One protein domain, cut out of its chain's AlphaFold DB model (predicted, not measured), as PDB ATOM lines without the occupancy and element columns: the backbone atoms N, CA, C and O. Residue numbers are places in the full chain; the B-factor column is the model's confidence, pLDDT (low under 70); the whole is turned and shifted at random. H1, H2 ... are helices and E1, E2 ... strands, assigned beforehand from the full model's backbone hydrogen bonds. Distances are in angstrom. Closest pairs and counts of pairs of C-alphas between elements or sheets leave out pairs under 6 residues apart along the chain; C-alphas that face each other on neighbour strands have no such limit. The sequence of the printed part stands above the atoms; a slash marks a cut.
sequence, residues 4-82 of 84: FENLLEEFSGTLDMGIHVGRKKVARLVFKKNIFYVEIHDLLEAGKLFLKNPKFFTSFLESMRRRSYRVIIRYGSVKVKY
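AT A GLANCE: This is residues 4 to 82 of the 84 residues of an uncharacterized protein of Candidatus Aenigmarchaeota archaeon (UniProt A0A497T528). What does the model look like as a whole? It is one twisted sheet of five strands with helices over one face and the other face bare: H2 packs on the sheet over E2, and H3 makes a corner with H2 and comes back to the sheet with its residues 61 to 65, while the short H1 lies near H3. Which parts make it, and how large is it? The printed part has 79 residues, with three named helices and five named strands in the order H1 E1 E2 E3 H2 H3 E4 E5, and its class is mixed, helices and strands. The mixed sheet runs E1 E2 E3 E4 E5, with E3 and E4 parallel and the other neighbours antiparallel. The whole is compact and rounded, with a radius of gyration of the C-alphas of 12.5 A and spans of 30 by 26 by 23 A.

IN THESE COORDINATES: Where does the first half run? H1, residues 4 to 10, begins at C-alpha 4 at (-9.853, -10.892, -34.199). E1 is residues 14 to 21, 22.9 A long, E2 is residues 24 to 32, 24.1 A, and E3 is residues 35 to 40, 16.1 A. What follows? H2 is residues 43 to 52, 13.8 A, and H3 is residues 54 to 66, 18.4 A. E4 is residues 70 to 75, 16.5 A, and E5 is residues 78 to 81, ending at C-alpha 81 at (-1.399, -2.848, -14.609).

HOW THE PARTS SIT: How is the sheet joined? E1, E2 and E3 form a meander, each strand the antiparallel neighbour of the one before, with N 17 and O 29 at 2.8 A and N 30 and O 37 at 2.8 A. E3 and E4 are parallel, with N 38 and O 72 at 2.8 A, and E4 and E5 are an antiparallel hairpin, with N 80 and O 73 at 2.8 A. Where are the helices? H2 is on the sheet at a height of 9.4 A, over E2 and slantwise to it at 57 degrees on the local plane; the closest C-alphas of the two are those of Val 26 and Ala 46, 5.9 A apart. H3 only grazes the sheet with residues 61 to 65, and it is close to H2 but not clearly touching, about perpendicular at 85 degrees, with the C-alphas of Phe 50 and Phe 57 closest at 6.6 A. H1 is not on the sheet and is close to H3 but not clearly touching, with the C-alphas of Glu 5 and Ser 63 closest at 7.6 A. What do the backbones show between E3 and E4? E3, H2, H3 and E4 form a strand-helix-strand unit, two parallel neighbour strands with helices between, and its crossover is right-handed; in H1, H2 and H3 every O i to N i+4 pair is within hydrogen-bond range.

THE WHOLE: How far does it reach? The C-alphas of Arg 23 and Arg 66 are the two farthest apart, 33.6 A. Is the path broken or stretched? The printed part has no cut, and its links are tight; residues 51 to 56, of which 54 to 56 belong to H3, stand free. Where is confidence low? The mean pLDDT of the printed part is 74.2, and residues 4 to 15 and 77 to 82 are under 70.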
ATOM      1  N   PHE A   4     -10.983 -11.310 -35.031       58.94
ATOM      2  CA  PHE A   4      -9.853 -10.892 -34.199       58.94
ATOM      3  C   PHE A   4      -9.346 -11.991 -33.243       58.94
ATOM      4  O   PHE A   4      -8.166 -12.036 -32.912       58.94
ATOM      5  N   GLU A   5     -10.226 -12.900 -32.814       57.59
ATOM      6  CA  GLU A   5      -9.885 -14.016 -31.921       57.59
ATOM      7  C   GLU A   5      -9.056 -15.077 -32.655       57.59
ATOM      8  O   GLU A   5      -8.107 -15.609 -32.075       57.59
ATOM      9  N   ASN A   6      -9.364 -15.309 -33.936       59.53
ATOM     10  CA  ASN A   6      -8.606 -16.198 -34.819       59.53
ATOM     11  C   ASN A   6      -7.216 -15.621 -35.128       59.53
ATOM     12  O   ASN A   6      -6.217 -16.329 -35.062       59.53
ATOM     13  N   LEU A   7      -7.138 -14.304 -35.362       60.72
ATOM     14  CA  LEU A   7      -5.873 -13.612 -35.630       60.72
ATOM     15  C   LEU A   7      -4.891 -13.717 -34.450       60.72
ATOM     16  O   LEU A   7      -3.683 -13.774 -34.639       60.72
ATOM     17  N   LEU A   8      -5.408 -13.765 -33.223       61.06
ATOM     18  CA  LEU A   8      -4.608 -13.972 -32.015       61.06
ATOM     19  C   LEU A   8      -4.267 -15.444 -31.747       61.06
ATOM     20  O   LEU A   8      -3.348 -15.709 -30.981       61.06
ATOM     21  N   GLU A   9      -5.022 -16.389 -32.308       57.62
ATOM     22  CA  GLU A   9      -4.766 -17.833 -32.180       57.62
ATOM     23  C   GLU A   9      -3.647 -18.306 -33.117       57.62
ATOM     24  O   GLU A   9      -2.843 -19.148 -32.724       57.62
ATOM     25  N   GLU A  10      -3.532 -17.726 -34.313       56.66
ATOM     26  CA  GLU A  10      -2.460 -18.055 -35.267       56.66
ATOM     27  C   GLU A  10      -1.120 -17.371 -34.938       56.66
ATOM     28  O   GLU A  10      -0.053 -17.822 -35.365       56.66
ATOM     29  N   PHE A  11      -1.135 -16.290 -34.152       59.69
ATOM     30  CA  PHE A  11       0.069 -15.521 -33.838       59.69
ATOM     31  C   PHE A  11       0.834 -16.090 -32.630       59.69
ATOM     32  O   PHE A  11       0.652 -15.674 -31.489       59.69
ATOM     33  N   SER A  12       1.794 -16.983 -32.891       56.84
ATOM     34  CA  SER A  12       2.804 -17.435 -31.910       56.84
ATOM     35  C   SER A  12       3.977 -16.450 -31.718       56.84
ATOM     36  O   SER A  12       4.877 -16.677 -30.905       56.84
ATOM     37  N   GLY A  13       3.976 -15.342 -32.471       64.62
ATOM     38  CA  GLY A  13       5.046 -14.346 -32.529       64.62
ATOM     39  C   GLY A  13       4.835 -13.108 -31.651       64.62
ATOM     40  O   GLY A  13       4.121 -13.116 -30.650       64.62
ATOM     41  N   THR A  14       5.504 -12.012 -32.019       69.31
ATOM     42  CA  THR A  14       5.197 -10.678 -31.484       69.31
ATOM     43  C   THR A  14       4.370  -9.928 -32.523       69.31
ATOM     44  O   THR A  14       4.879  -9.661 -33.607       69.31
ATOM     45  N   LEU A  15       3.118  -9.595 -32.208       69.94
ATOM     46  CA  LEU A  15       2.287  -8.735 -33.055       69.94
ATOM     47  C   LEU A  15       2.416  -7.301 -32.546       69.94
ATOM     48  O   LEU A  15       2.062  -7.031 -31.403       69.94
ATOM     49  N   ASP A  16       2.934  -6.397 -33.373       80.00
ATOM     50  CA  ASP A  16       3.119  -4.981 -33.049       80.00
ATOM     51  C   ASP A  16       2.316  -4.118 -34.023       80.00
ATOM     52  O   ASP A  16       2.639  -4.020 -35.206       80.00
ATOM     53  N   MET A  17       1.244  -3.512 -33.524       77.88
ATOM     54  CA  MET A  17       0.321  -2.702 -34.309       77.88
ATOM     55  C   MET A  17       0.311  -1.260 -33.812       77.88
ATOM     56  O   MET A  17       0.078  -0.986 -32.636       77.88
ATOM     57  N   GLY A  18       0.506  -0.307 -34.721       81.56
ATOM     58  CA  GLY A  18       0.320   1.116 -34.437       81.56
ATOM     59  C   GLY A  18      -1.104   1.568 -34.750       81.56
ATOM     60  O   GLY A  18      -1.545   1.462 -35.891       81.56
ATOM     61  N   ILE A  19      -1.799   2.139 -33.768       80.88
ATOM     62  CA  ILE A  19      -3.055   2.858 -33.990       80.88
ATOM     63  C   ILE A  19      -2.715   4.293 -34.375       80.88
ATOM     64  O   ILE A  19      -2.019   4.999 -33.636       80.88
ATOM     65  N   HIS A  20      -3.236   4.725 -35.518       79.38
ATOM     66  CA  HIS A  20      -3.053   6.071 -36.039       79.38
ATOM     67  C   HIS A  20      -4.402   6.779 -36.153       79.38
ATOM     68  O   HIS A  20      -5.392   6.180 -36.568       79.38
ATOM     69  N   VAL A  21      -4.432   8.063 -35.802       79.44
ATOM     70  CA  VAL A  21      -5.537   8.975 -36.115       79.44
ATOM     71  C   VAL A  21      -4.987   9.997 -37.101       79.44
ATOM     72  O   VAL A  21      -4.125  10.815 -36.769       79.44
ATOM     73  N   GLY A  22      -5.419   9.889 -38.359       83.12
ATOM     74  CA  GLY A  22      -4.791  10.607 -39.467       83.12
ATOM     75  C   GLY A  22      -3.318  10.212 -39.615       83.12
ATOM     76  O   GLY A  22      -2.997   9.036 -39.746       83.12
ATOM     77  N   ARG A  23      -2.413  11.199 -39.568       83.44
ATOM     78  CA  ARG A  23      -0.952  10.982 -39.635       83.44
ATOM     79  C   ARG A  23      -0.292  10.787 -38.265       83.44
ATOM     80  O   ARG A  23       0.912  10.563 -38.197       83.44
ATOM     81  N   LYS A  24      -1.051  10.898 -37.171       80.75
ATOM     82  CA  LYS A  24      -0.513  10.847 -35.809       80.75
ATOM     83  C   LYS A  24      -0.654   9.443 -35.237       80.75
ATOM     84  O   LYS A  24      -1.754   8.899 -35.200       80.75
ATOM     85  N   LYS A  25       0.446   8.866 -34.748       81.88
ATOM     86  CA  LYS A  25       0.415   7.621 -33.971       81.88
ATOM     87  C   LYS A  25      -0.112   7.922 -32.568       81.88
ATOM     88  O   LYS A  25       0.503   8.692 -31.835       81.88
ATOM     89  N   VAL A  26      -1.248   7.332 -32.209       85.69
ATOM     90  CA  VAL A  26      -1.934   7.593 -30.930       85.69
ATOM     91  C   VAL A  26      -1.706   6.484 -29.915       85.69
ATOM     92  O   VAL A  26      -1.606   6.762 -28.722       85.69
ATOM     93  N   ALA A  27      -1.567   5.239 -30.376       84.62
ATOM     94  CA  ALA A  27      -1.255   4.109 -29.516       84.62
ATOM     95  C   ALA A  27      -0.461   3.023 -30.256       84.62
ATOM     96  O   ALA A  27      -0.436   2.971 -31.487       84.62
ATOM     97  N   ARG A  28       0.188   2.143 -29.504       84.88
ATOM     98  CA  ARG A  28       0.868   0.939 -29.977       84.88
ATOM     99  C   ARG A  28       0.331  -0.249 -29.190       84.88
ATOM    100  O   ARG A  28       0.340  -0.222 -27.965       84.88
ATOM    101  N   LEU A  29      -0.141  -1.269 -29.887       82.25
ATOM    102  CA  LEU A  29      -0.608  -2.524 -29.320       82.25
ATOM    103  C   LEU A  29       0.445  -3.590 -29.603       82.25
ATOM    104  O   LEU A  29       0.791  -3.817 -30.757       82.25
ATOM    105  N   VAL A  30       0.953  -4.233 -28.562       81.94
ATOM    106  CA  VAL A  30       1.970  -5.275 -28.664       81.94
ATOM    107  C   VAL A  30       1.456  -6.538 -27.988       81.94
ATOM    108  O   VAL A  30       1.216  -6.549 -26.781       81.94
ATOM    109  N   PHE A  31       1.330  -7.616 -28.751       78.06
ATOM    110  CA  PHE A  31       1.071  -8.954 -28.230       78.06
ATOM    111  C   PHE A  31       2.379  -9.721 -28.216       78.06
ATOM    112  O   PHE A  31       3.048  -9.820 -29.242       78.06
ATOM    113  N   LYS A  32       2.762 -10.252 -27.057       77.12
ATOM    114  CA  LYS A  32       3.954 -11.087 -26.929       77.12
ATOM    115  C   LYS A  32       3.700 -12.194 -25.922       77.12
ATOM    116  O   LYS A  32       3.555 -11.920 -24.727       77.12
ATOM    117  N   LYS A  33       3.738 -13.445 -26.388       77.31
ATOM    118  CA  LYS A  33       3.422 -14.624 -25.564       77.31
ATOM    119  C   LYS A  33       2.039 -14.444 -24.918       77.31
ATOM    120  O   LYS A  33       1.084 -14.266 -25.646       77.31
ATOM    121  N   ASN A  34       1.962 -14.364 -23.584       76.69
ATOM    122  CA  ASN A  34       0.726 -14.176 -22.806       76.69
ATOM    123  C   ASN A  34       0.579 -12.749 -22.243       76.69
ATOM    124  O   ASN A  34      -0.091 -12.527 -21.231       76.69
ATOM    125  N   ILE A  35       1.270 -11.771 -22.830       76.88
ATOM    126  CA  ILE A  35       1.210 -10.374 -22.397       76.88
ATOM    127  C   ILE A  35       0.677  -9.533 -23.543       76.88
ATOM    128  O   ILE A  35       1.210  -9.563 -24.655       76.88
ATOM    129  N   PHE A  36      -0.342  -8.747 -23.228       80.69
ATOM    130  CA  PHE A  36      -0.824  -7.681 -24.076       80.69
ATOM    131  C   PHE A  36      -0.387  -6.334 -23.509       80.69
ATOM    132  O   PHE A  36      -0.680  -5.989 -22.365       80.69
ATOM    133  N   TYR A  37       0.342  -5.574 -24.310       82.25
ATOM    134  CA  TYR A  37       0.878  -4.281 -23.934       82.25
ATOM    135  C   TYR A  37       0.285  -3.198 -24.830       82.25
ATOM    136  O   TYR A  37       0.367  -3.275 -26.050       82.25
ATOM    137  N   VAL A  38      -0.298  -2.178 -24.210       82.06
ATOM    138  CA  VAL A  38      -0.809  -0.979 -24.877       82.06
ATOM    139  C   VAL A  38       0.044   0.195 -24.448       82.06
ATOM    140  O   VAL A  38       0.131   0.496 -23.262       82.06
ATOM    141  N   GLU A  39       0.642   0.887 -25.403       83.44
ATOM    142  CA  GLU A  39       1.323   2.155 -25.173       83.44
ATOM    143  C   GLU A  39       0.503   3.272 -25.791       83.44
ATOM    144  O   GLU A  39       0.305   3.300 -27.001       83.44
ATOM    145  N   ILE A  40      -0.004   4.178 -24.968       83.69
ATOM    146  CA  ILE A  40      -0.761   5.346 -25.400       83.69
ATOM    147  C   ILE A  40       0.222   6.511 -25.502       83.69
ATOM    148  O   ILE A  40       0.825   6.916 -24.508       83.69
ATOM    149  N   HIS A  41       0.378   7.049 -26.709       83.19
ATOM    150  CA  HIS A  41       1.228   8.207 -26.989       83.19
ATOM    151  C   HIS A  41       0.449   9.526 -26.885       83.19
ATOM    152  O   HIS A  41       1.020  10.550 -26.522       83.19
ATOM    153  N   ASP A  42      -0.858   9.505 -27.165       83.62
ATOM    154  CA  ASP A  42      -1.749  10.660 -27.043       83.62
ATOM    155  C   ASP A  42      -3.056  10.252 -26.352       83.62
ATOM    156  O   ASP A  42      -3.894   9.571 -26.942       83.62
ATOM    157  N   LEU A  43      -3.227  10.663 -25.091       77.88
ATOM    158  CA  LEU A  43      -4.385  10.288 -24.274       77.88
ATOM    159  C   LEU A  43      -5.688  10.905 -24.772       77.88
ATOM    160  O   LEU A  43      -6.731  10.267 -24.667       77.88
ATOM    161  N   LEU A  44      -5.642  12.131 -25.297       79.31
ATOM    162  CA  LEU A  44      -6.835  12.840 -25.755       79.31
ATOM    163  C   LEU A  44      -7.414  12.141 -26.979       79.31
ATOM    164  O   LEU A  44      -8.602  11.821 -27.012       79.31
ATOM    165  N   GLU A  45      -6.568  11.851 -27.963       81.06
ATOM    166  CA  GLU A  45      -7.006  11.165 -29.176       81.06
ATOM    167  C   GLU A  45      -7.327   9.689 -28.920       81.06
ATOM    168  O   GLU A  45      -8.343   9.196 -29.412       81.06
ATOM    169  N   ALA A  46      -6.545   8.994 -28.085       76.94
ATOM    170  CA  ALA A  46      -6.869   7.625 -27.686       76.94
ATOM    171  C   ALA A  46      -8.196   7.562 -26.913       76.94
ATOM    172  O   ALA A  46      -9.046   6.734 -27.226       76.94
ATOM    173  N   GLY A  47      -8.421   8.480 -25.968       78.25
ATOM    174  CA  GLY A  47      -9.665   8.597 -25.210       78.25
ATOM    175  C   GLY A  47     -10.875   8.817 -26.114       78.25
ATOM    176  O   GLY A  47     -11.864   8.094 -26.001       78.25
ATOM    177  N   LYS A  48     -10.779   9.738 -27.083       80.94
ATOM    178  CA  LYS A  48     -11.821   9.928 -28.109       80.94
ATOM    179  C   LYS A  48     -12.071   8.652 -28.915       80.94
ATOM    180  O   LYS A  48     -13.220   8.341 -29.218       80.94
ATOM    181  N   LEU A  49     -11.018   7.916 -29.265       75.50
ATOM    182  CA  LEU A  49     -11.119   6.678 -30.036       75.50
ATOM    183  C   LEU A  49     -11.834   5.571 -29.244       75.50
ATOM    184  O   LEU A  49     -12.719   4.906 -29.787       75.50
ATOM    185  N   PHE A  50     -11.507   5.429 -27.957       75.31
ATOM    186  CA  PHE A  50     -12.172   4.499 -27.044       75.31
ATOM    187  C   PHE A  50     -13.636   4.883 -26.807       75.31
ATOM    188  O   PHE A  50     -14.505   4.017 -26.854       75.31
ATOM    189  N   LEU A  51     -13.929   6.175 -26.635       75.81
ATOM    190  CA  LEU A  51     -15.296   6.680 -26.461       75.81
ATOM    191  C   LEU A  51     -16.152   6.536 -27.723       75.81
ATOM    192  O   LEU A  51     -17.360   6.346 -27.619       75.81
ATOM    193  N   LYS A  52     -15.545   6.593 -28.914       79.94
ATOM    194  CA  LYS A  52     -16.244   6.318 -30.177       79.94
ATOM    195  C   LYS A  52     -16.575   4.838 -30.356       79.94
ATOM    196  O   LYS A  52     -17.559   4.524 -31.012       79.94
ATOM    197  N   ASN A  53     -15.773   3.936 -29.785       73.56
ATOM    198  CA  ASN A  53     -15.940   2.489 -29.939       73.56
ATOM    199  C   ASN A  53     -15.852   1.733 -28.598       73.56
ATOM    200  O   ASN A  53     -15.020   0.832 -28.448       73.56
ATOM    201  N   PRO A  54     -16.728   2.036 -27.622       74.12
ATOM    202  CA  PRO A  54     -16.635   1.453 -26.287       74.12
ATOM    203  C   PRO A  54     -16.894  -0.056 -26.314       74.12
ATOM    204  O   PRO A  54     -16.199  -0.814 -25.646       74.12
ATOM    205  N   LYS A  55     -17.833  -0.517 -27.156       74.88
ATOM    206  CA  LYS A  55     -18.148  -1.947 -27.310       74.88
ATOM    207  C   LYS A  55     -16.949  -2.755 -27.802       74.88
ATOM    208  O   LYS A  55     -16.696  -3.831 -27.278       74.88
ATOM    209  N   PHE A  56     -16.193  -2.218 -28.762       74.06
ATOM    210  CA  PHE A  56     -14.988  -2.873 -29.264       74.06
ATOM    211  C   PHE A  56     -13.959  -3.049 -28.147       74.06
ATOM    212  O   PHE A  56     -13.447  -4.147 -27.956       74.06
ATOM    213  N   PHE A  57     -13.695  -1.990 -27.377       70.88
ATOM    214  CA  PHE A  57     -12.693  -2.026 -26.316       70.88
ATOM    215  C   PHE A  57     -13.095  -2.951 -25.160       70.88
ATOM    216  O   PHE A  57     -12.271  -3.724 -24.676       70.88
ATOM    217  N   THR A  58     -14.366  -2.935 -24.756       75.44
ATOM    218  CA  THR A  58     -14.874  -3.831 -23.708       75.44
ATOM    219  C   THR A  58     -14.799  -5.293 -24.134       75.44
ATOM    220  O   THR A  58     -14.237  -6.104 -23.401       75.44
ATOM    221  N   SER A  59     -15.290  -5.638 -25.331       73.31
ATOM    222  CA  SER A  59     -15.196  -7.009 -25.850       73.31
ATOM    223  C   SER A  59     -13.743  -7.453 -26.008       73.31
ATOM    224  O   SER A  59     -13.400  -8.578 -25.663       73.31
ATOM    225  N   PHE A  60     -12.869  -6.550 -26.453       74.31
ATOM    226  CA  PHE A  60     -11.438  -6.801 -26.554       74.31
ATOM    227  C   PHE A  60     -10.813  -7.163 -25.194       74.31
ATOM    228  O   PHE A  60     -10.116  -8.173 -25.085       74.31
ATOM    229  N   LEU A  61     -11.074  -6.372 -24.146       75.06
ATOM    230  CA  LEU A  61     -10.566  -6.648 -22.797       75.06
ATOM    231  C   LEU A  61     -11.120  -7.962 -22.235       75.06
ATOM    232  O   LEU A  61     -10.393  -8.707 -21.575       75.06
ATOM    233  N   GLU A  62     -12.381  -8.273 -22.524       77.00
ATOM    234  CA  GLU A  62     -12.997  -9.532 -22.113       77.00
ATOM    235  C   GLU A  62     -12.352 -10.742 -22.807       77.00
ATOM    236  O   GLU A  62     -12.046 -11.738 -22.145       77.00
ATOM    237  N   SER A  63     -12.048 -10.649 -24.107       72.69
ATOM    238  CA  SER A  63     -11.305 -11.692 -24.829       72.69
ATOM    239  C   SER A  63      -9.892 -11.879 -24.262       72.69
ATOM    240  O   SER A  63      -9.449 -13.018 -24.092       72.69
ATOM    241  N   MET A  64      -9.197 -10.790 -23.894       73.75
ATOM    242  CA  MET A  64      -7.895 -10.875 -23.210       73.75
ATOM    243  C   MET A  64      -8.006 -11.614 -21.871       73.75
ATOM    244  O   MET A  64      -7.187 -12.489 -21.583       73.75
ATOM    245  N   ARG A  65      -9.044 -11.305 -21.080       73.81
ATOM    246  CA  ARG A  65      -9.323 -11.950 -19.789       73.81
ATOM    247  C   ARG A  65      -9.582 -13.442 -19.928       73.81
ATOM    248  O   ARG A  65      -8.939 -14.232 -19.244       73.81
ATOM    249  N   ARG A  66     -10.478 -13.839 -20.837       77.06
ATOM    250  CA  ARG A  66     -10.814 -15.256 -21.079       77.06
ATOM    251  C   ARG A  66      -9.587 -16.083 -21.454       77.06
ATOM    252  O   ARG A  66      -9.489 -17.242 -21.071       77.06
ATOM    253  N   ARG A  67      -8.633 -15.476 -22.160       70.62
ATOM    254  CA  ARG A  67      -7.382 -16.119 -22.575       70.62
ATOM    255  C   ARG A  67      -6.222 -15.934 -21.583       70.62
ATOM    256  O   ARG A  67      -5.093 -16.290 -21.900       70.62
ATOM    257  N   SER A  68      -6.483 -15.411 -20.379       75.38
ATOM    258  CA  SER A  68      -5.480 -15.192 -19.321       75.38
ATOM    259  C   SER A  68      -4.291 -14.314 -19.746       75.38
ATOM    260  O   SER A  68      -3.178 -14.455 -19.226       75.38
ATOM    261  N   TYR A  69      -4.510 -13.386 -20.682       75.50
ATOM    262  CA  TYR A  69      -3.490 -12.409 -21.049       75.50
ATOM    263  C   TYR A  69      -3.334 -11.369 -19.946       75.50
ATOM    264  O   TYR A  69      -4.301 -10.782 -19.457       75.50
ATOM    265  N   ARG A  70      -2.084 -11.055 -19.604       74.62
ATOM    266  CA  ARG A  70      -1.783  -9.891 -18.767       74.62
ATOM    267  C   ARG A  70      -1.875  -8.626 -19.608       74.62
ATOM    268  O   ARG A  70      -1.048  -8.442 -20.499       74.62
ATOM    269  N   VAL A  71      -2.823  -7.747 -19.290       76.56
ATOM    270  CA  VAL A  71      -2.977  -6.442 -19.950       76.56
ATOM    271  C   VAL A  71      -2.183  -5.372 -19.195       76.56
ATOM    272  O   VAL A  71      -2.405  -5.109 -18.012       76.56
ATOM    273  N   ILE A  72      -1.233  -4.743 -19.883       79.00
ATOM    274  CA  ILE A  72      -0.422  -3.638 -19.364       79.00
ATOM    275  C   ILE A  72      -0.706  -2.411 -20.218       79.00
ATOM    276  O   ILE A  72      -0.411  -2.421 -21.409       79.00
ATOM    277  N   ILE A  73      -1.208  -1.344 -19.605       79.19
ATOM    278  CA  ILE A  73      -1.426  -0.068 -20.283       79.19
ATOM    279  C   ILE A  73      -0.378   0.921 -19.780       79.19
ATOM    280  O   ILE A  73      -0.208   1.123 -18.576       79.19
ATOM    281  N   ARG A  74       0.363   1.523 -20.703       79.31
ATOM    282  CA  ARG A  74       1.299   2.608 -20.425       79.31
ATOM    283  C   ARG A  74       0.824   3.895 -21.064       79.31
ATOM    284  O   ARG A  74       0.415   3.903 -22.219       79.31
ATOM    285  N   TYR A  75       0.943   4.976 -20.311       76.56
ATOM    286  CA  TYR A  75       0.743   6.333 -20.791       76.56
ATOM    287  C   TYR A  75       1.834   7.226 -20.195       76.56
ATOM    288  O   TYR A  75       1.926   7.366 -18.974       76.56
ATOM    289  N   GLY A  76       2.702   7.785 -21.044       70.31
ATOM    290  CA  GLY A  76       3.904   8.491 -20.585       70.31
ATOM    291  C   GLY A  76       4.751   7.618 -19.645       70.31
ATOM    292  O   GLY A  76       5.029   6.456 -19.942       70.31
ATOM    293  N   SER A  77       5.118   8.151 -18.477       61.19
ATOM    294  CA  SER A  77       5.847   7.415 -17.428       61.19
ATOM    295  C   SER A  77       4.946   6.545 -16.539       61.19
ATOM    296  O   SER A  77       5.440   5.810 -15.682       61.19
ATOM    297  N   VAL A  78       3.622   6.611 -16.717       61.00
ATOM    298  CA  VAL A  78       2.653   5.908 -15.871       61.00
ATOM    299  C   VAL A  78       2.384   4.520 -16.444       61.00
ATOM    300  O   VAL A  78       1.977   4.355 -17.594       61.00
ATOM    301  N   LYS A  79       2.605   3.495 -15.617       62.22
ATOM    302  CA  LYS A  79       2.308   2.097 -15.935       62.22
ATOM    303  C   LYS A  79       1.111   1.641 -15.111       62.22
ATOM    304  O   LYS A  79       1.251   1.380 -13.920       62.22
ATOM    305  N   VAL A  80      -0.036   1.483 -15.761       62.38
ATOM    306  CA  VAL A  80      -1.234   0.908 -15.151       62.38
ATOM    307  C   VAL A  80      -1.267  -0.576 -15.496       62.38
ATOM    308  O   VAL A  80      -1.388  -0.975 -16.656       62.38
ATOM    309  N   LYS A  81      -1.102  -1.422 -14.478       58.81
ATOM    310  CA  LYS A  81      -1.399  -2.848 -14.609       58.81
ATOM    311  C   LYS A  81      -2.890  -2.998 -14.369       58.81
ATOM    312  O   LYS A  81      -3.347  -2.694 -13.272       58.81
ATOM    313  N   TYR A  82      -3.625  -3.449 -15.375       55.66
ATOM    314  CA  TYR A  82      -5.000  -3.852 -15.137       55.66
ATOM    315  C   TYR A  82      -4.971  -5.202 -14.410       55.66
ATOM    316  O   TYR A  82      -4.339  -6.133 -14.921       55.66
TER     317      TYR A  82